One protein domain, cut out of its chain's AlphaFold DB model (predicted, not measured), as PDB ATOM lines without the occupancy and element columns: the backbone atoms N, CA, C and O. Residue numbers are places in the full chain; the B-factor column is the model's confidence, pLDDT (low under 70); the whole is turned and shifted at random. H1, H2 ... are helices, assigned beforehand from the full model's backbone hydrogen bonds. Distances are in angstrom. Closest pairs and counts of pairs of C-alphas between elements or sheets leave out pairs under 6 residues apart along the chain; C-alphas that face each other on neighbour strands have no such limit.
ATOM      1  N   ARG A 880     130.855 126.739 147.361       96.69
ATOM      2  CA  ARG A 880     131.329 127.546 146.248       96.69
ATOM      3  C   ARG A 880     132.190 128.705 146.744       96.69
ATOM      4  O   ARG A 880     133.268 128.885 146.190       96.69
ATOM      5  N   GLU A 881     131.778 129.425 147.787       96.81
ATOM      6  CA  GLU A 881     132.614 130.442 148.447       96.81
ATOM      7  C   GLU A 881     133.931 129.824 148.951       96.81
ATOM      8  O   GLU A 881     135.003 130.386 148.721       96.81
ATOM      9  N   ILE A 882     133.876 128.623 149.545       97.31
ATOM     10  CA  ILE A 882     135.062 127.878 150.001       97.31
ATOM     11  C   ILE A 882     135.986 127.534 148.822       97.31
ATOM     12  O   ILE A 882     137.190 127.792 148.881       97.31
ATOM     13  N   HIS A 883     135.442 126.988 147.731       96.88
ATOM     14  CA  HIS A 883     136.231 126.632 146.549       96.88
ATOM     15  C   HIS A 883     136.821 127.863 145.834       96.88
ATOM     16  O   HIS A 883     137.977 127.833 145.407       96.88
ATOM     17  N   GLU A 884     136.052 128.944 145.682       97.19
ATOM     18  CA  GLU A 884     136.512 130.191 145.051       97.19
ATOM     19  C   GLU A 884     137.632 130.851 145.881       97.19
ATOM     20  O   GLU A 884     138.637 131.282 145.310       97.19
ATOM     21  N   PHE A 885     137.539 130.832 147.218       97.81
ATOM     22  CA  PHE A 885     138.610 131.294 148.107       97.81
ATOM     23  C   PHE A 885     139.865 130.409 148.039       97.81
ATOM     24  O   PHE A 885     140.973 130.927 147.898       97.81
ATOM     25  N   MET A 886     139.725 129.077 148.066       98.00
ATOM     26  CA  MET A 886     140.879 128.170 147.969       98.00
ATOM     27  C   MET A 886     141.629 128.314 146.634       98.00
ATOM     28  O   MET A 886     142.862 128.300 146.628       98.00
ATOM     29  N   GLU A 887     140.929 128.510 145.507       97.81
ATOM     30  CA  GLU A 887     141.582 128.816 144.222       97.81
ATOM     31  C   GLU A 887     142.222 130.218 144.198       97.81
ATOM     32  O   GLU A 887     143.275 130.383 143.579       97.81
ATOM     33  N   LEU A 888     141.670 131.211 144.910       96.75
ATOM     34  CA  LEU A 888     142.318 132.518 145.082       96.75
ATOM     35  C   LEU A 888     143.635 132.396 145.867       96.75
ATOM     36  O   LEU A 888     144.672 132.846 145.380       96.75
ATOM     37  N   CYS A 889     143.639 131.716 147.020       97.00
ATOM     38  CA  CYS A 889     144.862 131.444 147.789       97.00
ATOM     39  C   CYS A 889     145.891 130.652 146.959       97.00
ATOM     40  O   CYS A 889     147.092 130.930 146.973       97.00
ATOM     41  N   LYS A 890     145.427 129.686 146.162       97.75
ATOM     42  CA  LYS A 890     146.265 128.901 145.244       97.75
ATOM     43  C   LYS A 890     146.859 129.739 144.111       97.75
ATOM     44  O   LYS A 890     147.942 129.410 143.630       97.75
ATOM     45  N   ARG A 891     146.170 130.798 143.674       97.06
ATOM     46  CA  ARG A 891     146.704 131.768 142.713       97.06
ATOM     47  C   ARG A 891     147.745 132.667 143.374       97.06
ATOM     48  O   ARG A 891     148.871 132.683 142.900       97.06
ATOM     49  N   LEU A 892     147.412 133.319 144.490       96.88
ATOM     50  CA  LEU A 892     148.326 134.210 145.224       96.88
ATOM     51  C   LEU A 892     149.612 133.494 145.683       96.88
ATOM     52  O   LEU A 892     150.698 134.052 145.614       96.88
ATOM     53  N   SER A 893     149.532 132.214 146.057       97.69
ATOM     54  CA  SER A 893     150.722 131.415 146.401       97.69
ATOM     55  C   SER A 893     151.640 131.052 145.219       97.69
ATOM     56  O   SER A 893     152.728 130.520 145.436       97.69
ATOM     57  N   ARG A 894     151.217 131.299 143.973       96.88
ATOM     58  CA  ARG A 894     151.967 130.984 142.737       96.88
ATOM     59  C   ARG A 894     152.327 132.213 141.907       96.88
ATOM     60  O   ARG A 894     153.272 132.156 141.129       96.88
ATOM     61  N   ASP A 895     151.532 133.264 142.027       97.38
ATOM     62  CA  ASP A 895     151.572 134.489 141.239       97.38
ATOM     63  C   ASP A 895     152.211 135.578 142.113       97.38
ATOM     64  O   ASP A 895     151.540 136.218 142.922       97.38
ATOM     65  N   ALA A 896     153.543 135.683 142.033       93.25
ATOM     66  CA  ALA A 896     154.344 136.537 142.911       93.25
ATOM     67  C   ALA A 896     153.931 138.013 142.821       93.25
ATOM     68  O   ALA A 896     153.711 138.634 143.852       93.25
ATOM     69  N   GLU A 897     153.747 138.509 141.598       95.06
ATOM     70  CA  GLU A 897     153.325 139.877 141.276       95.06
ATOM     71  C   GLU A 897     151.908 140.167 141.805       95.06
ATOM     72  O   GLU A 897     151.655 141.215 142.394       95.06
ATOM     73  N   ALA A 898     150.980 139.206 141.688       95.31
ATOM     74  CA  ALA A 898     149.641 139.352 142.263       95.31
ATOM     75  C   ALA A 898     149.627 139.353 143.800       95.31
ATOM     76  O   ALA A 898     148.759 139.991 144.395       95.31
ATOM     77  N   LEU A 899     150.550 138.636 144.449       97.00
ATOM     78  CA  LEU A 899     150.701 138.672 145.905       97.00
ATOM     79  C   LEU A 899     151.359 139.972 146.378       97.00
ATOM     80  O   LEU A 899     150.913 140.533 147.373       97.00
ATOM     81  N   GLU A 900     152.371 140.449 145.657       94.62
ATOM     82  CA  GLU A 900     153.081 141.703 145.928       94.62
ATOM     83  C   GLU A 900     152.118 142.896 145.846       94.62
ATOM     84  O   GLU A 900     151.961 143.597 146.839       94.62
ATOM     85  N   MET A 901     151.311 143.013 144.781       94.44
ATOM     86  CA  MET A 901     150.252 144.037 144.694       94.44
ATOM     87  C   MET A 901     149.238 143.981 145.854       94.44
ATOM     88  O   MET A 901     148.745 145.016 146.305       94.44
ATOM     89  N   VAL A 902     148.885 142.783 146.343       94.06
ATOM     90  CA  VAL A 902     147.963 142.618 147.486       94.06
ATOM     91  C   VAL A 902     148.635 142.996 148.810       94.06
ATOM     92  O   VAL A 902     147.970 143.555 149.681       94.06
ATOM     93  N   ALA A 903     149.932 142.720 148.957       93.06
ATOM     94  CA  ALA A 903     150.726 143.098 150.119       93.06
ATOM     95  C   ALA A 903     150.962 144.618 150.169       93.06
ATOM     96  O   ALA A 903     150.673 145.235 151.193       93.06
ATOM     97  N   GLU A 904     151.352 145.238 149.052       92.88
ATOM     98  CA  GLU A 904     151.480 146.694 148.903       92.88
ATOM     99  C   GLU A 904     150.160 147.409 149.222       92.88
ATOM    100  O   GLU A 904     150.141 148.347 150.017       92.88
ATOM    101  N   SER A 905     149.030 146.899 148.709       87.25
ATOM    102  CA  SER A 905     147.681 147.410 149.026       87.25
ATOM    103  C   SER A 905     147.301 147.289 150.513       87.25
ATOM    104  O   SER A 905     146.322 147.895 150.948       87.25
ATOM    105  N   ALA A 906     148.034 146.485 151.287       86.62
ATOM    106  CA  ALA A 906     147.893 146.330 152.733       86.62
ATOM    107  C   ALA A 906     149.008 147.044 153.529       86.62
ATOM    108  O   ALA A 906     149.082 146.875 154.746       86.62
ATOM    109  N   GLY A 907     149.876 147.822 152.868       86.94
ATOM    110  CA  GLY A 907     151.021 148.504 153.484       86.94
ATOM    111  C   GLY A 907     152.209 147.591 153.819       86.94
ATOM    112  O   GLY A 907     153.092 147.987 154.576       86.94
ATOM    113  N   ILE A 908     152.240 146.365 153.289       91.62
ATOM    114  CA  ILE A 908     153.278 145.363 153.555       91.62
ATOM    115  C   ILE A 908     154.305 145.390 152.420       91.62
ATOM    116  O   ILE A 908     154.056 144.864 151.338       91.62
ATOM    117  N   THR A 909     155.473 145.974 152.689       91.44
ATOM    118  CA  THR A 909     156.582 146.122 151.722       91.44
ATOM    119  C   THR A 909     157.813 145.266 152.044       91.44
ATOM    120  O   THR A 909     158.767 145.257 151.270       91.44
ATOM    121  N   ASP A 910     157.820 144.534 153.166       91.88
ATOM    122  CA  ASP A 910     158.928 143.650 153.561       91.88
ATOM    123  C   ASP A 910     158.883 142.315 152.777       91.88
ATOM    124  O   ASP A 910     157.928 141.543 152.949       91.88
ATOM    125  N   PRO A 911     159.909 141.986 151.962       85.44
ATOM    126  CA  PRO A 911     159.961 140.732 151.210       85.44
ATOM    127  C   PRO A 911     159.888 139.466 152.078       85.44
ATOM    128  O   PRO A 911     159.262 138.493 151.655       85.44
ATOM    129  N   ASP A 912     160.462 139.472 153.293       85.94
ATOM    130  CA  ASP A 912     160.404 138.322 154.215       85.94
ATOM    131  C   ASP A 912     158.939 138.049 154.633       85.94
ATOM    132  O   ASP A 912     158.519 136.896 154.781       85.94
ATOM    133  N   VAL A 913     158.135 139.108 154.799       90.81
ATOM    134  CA  VAL A 913     156.707 139.011 155.154       90.81
ATOM    135  C   VAL A 913     155.871 138.579 153.948       90.81
ATOM    136  O   VAL A 913     154.969 137.754 154.100       90.81
ATOM    137  N   ILE A 914     156.192 139.066 152.745       93.75
ATOM    138  CA  ILE A 914     155.526 138.665 151.494       93.75
ATOM    139  C   ILE A 914     155.747 137.170 151.207       93.75
ATOM    140  O   ILE A 914     154.794 136.464 150.863       93.75
ATOM    141  N   ASP A 915     156.959 136.645 151.411       91.19
ATOM    142  CA  ASP A 915     157.220 135.203 151.299       91.19
ATOM    143  C   ASP A 915     156.495 134.395 152.394       91.19
ATOM    144  O   ASP A 915     155.905 133.350 152.098       91.19
ATOM    145  N   GLY A 916     156.413 134.909 153.626       90.94
ATOM    146  CA  GLY A 916     155.586 134.313 154.684       90.94
ATOM    147  C   GLY A 916     154.094 134.236 154.320       90.94
ATOM    148  O   GLY A 916     153.452 133.198 154.509       90.94
ATOM    149  N   LEU A 917     153.538 135.297 153.722       94.12
ATOM    150  CA  LEU A 917     152.169 135.307 153.192       94.12
ATOM    151  C   LEU A 917     151.996 134.293 152.051       94.12
ATOM    152  O   LEU A 917     150.963 133.621 151.980       94.12
ATOM    153  N   ARG A 918     153.006 134.118 151.188       97.25
ATOM    154  CA  ARG A 918     152.991 133.118 150.105       97.25
ATOM    155  C   ARG A 918     152.844 131.700 150.656       97.25
ATOM    156  O   ARG A 918     152.031 130.929 150.137       97.25
ATOM    157  N   GLU A 919     153.575 131.366 151.721       95.56
ATOM    158  CA  GLU A 919     153.462 130.074 152.406       95.56
ATOM    159  C   GLU A 919     152.089 129.887 153.074       95.56
ATOM    160  O   GLU A 919     151.470 128.829 152.920       95.56
ATOM    161  N   GLN A 920     151.558 130.920 153.739       95.69
ATOM    162  CA  GLN A 920     150.221 130.872 154.350       95.69
ATOM    163  C   GLN A 920     149.112 130.676 153.306       95.69
ATOM    164  O   GLN A 920     148.247 129.812 153.474       95.69
ATOM    165  N   PHE A 921     149.161 131.388 152.176       96.94
ATOM    166  CA  PHE A 921     148.227 131.163 151.071       96.94
ATOM    167  C   PHE A 921     148.393 129.767 150.448       96.94
ATOM    168  O   PHE A 921     147.395 129.134 150.094       96.94
ATOM    169  N   ALA A 922     149.616 129.228 150.375       96.62
ATOM    170  CA  ALA A 922     149.861 127.858 149.915       96.62
ATOM    171  C   ALA A 922     149.304 126.793 150.881       96.62
ATOM    172  O   ALA A 922     148.979 125.681 150.447       96.62
ATOM    173  N   TYR A 923     149.202 127.117 152.174       95.81
ATOM    174  CA  TYR A 923     148.582 126.285 153.203       95.81
ATOM    175  C   TYR A 923     147.048 126.342 153.121       95.81
ATOM    176  O   TYR A 923     146.405 125.301 152.963       95.81
ATOM    177  N   LEU A 924     146.451 127.540 153.107       96.00
ATOM    178  CA  LEU A 924     144.997 127.729 152.961       96.00
ATOM    179  C   LEU A 924     144.451 127.101 151.666       96.00
ATOM    180  O   LEU A 924     143.389 126.484 151.673       96.00
ATOM    181  N   ALA A 925     145.223 127.144 150.576       97.50
ATOM    182  CA  ALA A 925     144.910 126.473 149.311       97.50
ATOM    183  C   ALA A 925     144.825 124.931 149.389       97.50
ATOM    184  O   ALA A 925     144.331 124.299 148.453       97.50
ATOM    185  N   LYS A 926     145.336 124.307 150.460       97.56
ATOM    186  CA  LYS A 926     145.339 122.846 150.671       97.56
ATOM    187  C   LYS A 926     144.402 122.402 151.795       97.56
ATOM    188  O   LYS A 926     143.913 121.275 151.757       97.56
ATOM    189  N   HIS A 927     144.161 123.259 152.784       97.38
ATOM    190  CA  HIS A 927     143.465 122.907 154.019       97.38
ATOM    191  C   HIS A 927     142.070 123.546 154.081       97.38
ATOM    192  O   HIS A 927     141.896 124.662 154.565       97.38
ATOM    193  N   ARG A 928     141.063 122.801 153.602       96.69
ATOM    194  CA  ARG A 928     139.665 123.257 153.479       96.69
ATOM    195  C   ARG A 928     139.084 123.823 154.777       96.69
ATOM    196  O   ARG A 928     138.442 124.863 154.735       96.69
ATOM    197  N   ASP A 929     139.327 123.182 155.915       95.31
ATOM    198  CA  ASP A 929     138.727 123.608 157.189       95.31
ATOM    199  C   ASP A 929     139.309 124.950 157.676       95.31
ATOM    200  O   ASP A 929     138.590 125.795 158.204       95.31
ATOM    201  N   TRP A 930     140.588 125.208 157.384       95.19
ATOM    202  CA  TRP A 930     141.235 126.500 157.633       95.19
ATOM    203  C   TRP A 930     140.756 127.585 156.662       95.19
ATOM    204  O   TRP A 930     140.605 128.740 157.056       95.19
ATOM    205  N   ALA A 931     140.461 127.223 155.408       95.56
ATOM    206  CA  ALA A 931     139.823 128.125 154.452       95.56
ATOM    207  C   ALA A 931     138.398 128.521 154.891       95.56
ATOM    208  O   ALA A 931     138.054 129.698 154.824       95.56
ATOM    209  N   VAL A 932     137.597 127.575 155.399       96.25
ATOM    210  CA  VAL A 932     136.262 127.843 155.976       96.25
ATOM    211  C   VAL A 932     136.350 128.863 157.111       96.25
ATOM    212  O   VAL A 932     135.631 129.861 157.093       96.25
ATOM    213  N   GLU A 933     137.252 128.638 158.067       94.88
ATOM    214  CA  GLU A 933     137.443 129.516 159.227       94.88
ATOM    215  C   GLU A 933     137.937 130.916 158.819       94.88
ATOM    216  O   GLU A 933     137.435 131.925 159.316       94.88
ATOM    217  N   ALA A 934     138.857 131.005 157.849       94.50
ATOM    218  CA  ALA A 934     139.329 132.281 157.310       94.50
ATOM    219  C   ALA A 934     138.198 133.095 156.648       94.50
ATOM    220  O   ALA A 934     138.065 134.293 156.914       94.50
ATOM    221  N   ILE A 935     137.342 132.454 155.839       95.81
ATOM    222  CA  ILE A 935     136.174 133.110 155.225       95.81
ATOM    223  C   ILE A 935     135.179 133.552 156.303       95.81
ATOM    224  O   ILE A 935     134.658 134.667 156.228       95.81
ATOM    225  N   LYS A 936     134.933 132.707 157.316       94.69
ATOM    226  CA  LYS A 936     134.022 133.015 158.426       94.69
ATOM    227  C   LYS A 936     134.469 134.279 159.163       94.69
ATOM    228  O   LYS A 936     133.699 135.235 159.223       94.69
ATOM    229  N   ARG A 937     135.735 134.346 159.591       89.19
ATOM    230  CA  ARG A 937     136.315 135.524 160.268       89.19
ATOM    231  C   ARG A 937     136.304 136.778 159.398       89.19
ATOM    232  O   ARG A 937     135.996 137.865 159.889       89.19
ATOM    233  N   ALA A 938     136.601 136.650 158.102       88.88
ATOM    234  CA  ALA A 938     136.542 137.776 157.168       88.88
ATOM    235  C   ALA A 938     135.111 138.329 157.029       88.88
ATOM    236  O   ALA A 938     134.906 139.543 157.006       88.88
ATOM    237  N   ARG A 939     134.108 137.445 156.989       89.19
ATOM    238  CA  ARG A 939     132.685 137.805 156.920       89.19
ATOM    239  C   ARG A 939     132.150 138.364 158.231       89.19
ATOM    240  O   ARG A 939     131.448 139.367 158.191       89.19
ATOM    241  N   GLU A 940     132.516 137.792 159.372       82.94
ATOM    242  CA  GLU A 940     132.211 138.342 160.699       82.94
ATOM    243  C   GLU A 940     132.794 139.756 160.846       82.94
ATOM    244  O   GLU A 940     132.065 140.682 161.192       82.94
ATOM    245  N   SER A 941     134.049 139.970 160.437       72.94
ATOM    246  CA  SER A 941     134.681 141.298 160.411       72.94
ATOM    247  C   SER A 941     133.948 142.288 159.489       72.94
ATOM    248  O   SER A 941     133.730 143.439 159.867       72.94
ATOM    249  N   GLN A 942     133.501 141.853 158.302       76.25
ATOM    250  CA  GLN A 942     132.681 142.681 157.401       76.25
ATOM    251  C   GLN A 942     131.292 142.999 157.980       76.25
ATOM    252  O   GLN A 942     130.792 144.109 157.788       76.25
ATOM    253  N   MET A 943     130.661 142.055 158.682       72.06
ATOM    254  CA  MET A 943     129.360 142.264 159.325       72.06
ATOM    255  C   MET A 943     129.479 143.241 160.500       72.06
ATOM    256  O   MET A 943     128.700 144.191 160.562       72.06
ATOM    257  N   LEU A 944     130.508 143.093 161.342       63.44
ATOM    258  CA  LEU A 944     130.831 144.018 162.437       63.44
ATOM    259  C   LEU A 944     131.140 145.437 161.927       63.44
ATOM    260  O   LEU A 944     130.684 146.419 162.512       63.44
TER     261      LEU A 944
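AT A GLANCE: This is residues 880 to 944 of the 1146 residues of an uncharacterized protein of Ustilago trichophora (UniProt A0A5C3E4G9). Two helices, H1 and H3, run roughly side by side in opposite ways as a crossbar, and H2 and H4 turn off its two ends toward the same side, like the legs of an arch. Residues 937 to 944 of H4 stick out. The printed part has 65 residues with four named helices, H1 to H4 in order, and no named strand: all helix. It is compact, with a radius of gyration of the C-alphas of 12.0 A and spans of 29 by 27 by 15 A.

IN THESE COORDINATES: Find C-alpha 880 at (131.329, 127.546, 146.248); from there H1, residues 880 to 892, runs 18.3 A. H2 follows at residues 896 to 904. Look next at C-alpha 911 at (159.961, 140.732, 151.210), where H3, residues 911 to 924, begins its 19.9 A. H4, residues 928 to 944, runs 24.3 A to C-alpha 944 at (130.831, 144.018, 162.437).

HOW THE PARTS SIT: H1 touches residues 918 to 924 of H3, closest at the C-alphas of Cys 889 and Phe 921, 4.7 A; the shallow tilt of 34 degrees, opposite ways, is only just short of steep. Residues 882 to 886 of H1 touch residues 928 to 935 of H4, about perpendicular at 78 degrees, with the C-alphas of Ile 882 and Val 932 closest at 6.1 A. H2 touches residues 914 to 918 of H3, closest at the C-alphas of Ala 903 and Ile 914, 6.7 A. H2 and H4 are apart. In H1, H2, H3 and H4 every O i to N i+4 pair is within hydrogen-bond range.

THE WHOLE: The C-alphas of Arg 880 and Asp 910 are the two farthest apart, 32.8 A. The printed part has no cut and no long link. Mean pLDDT of the printed part is 92.8; Leu 944 alone is under 70.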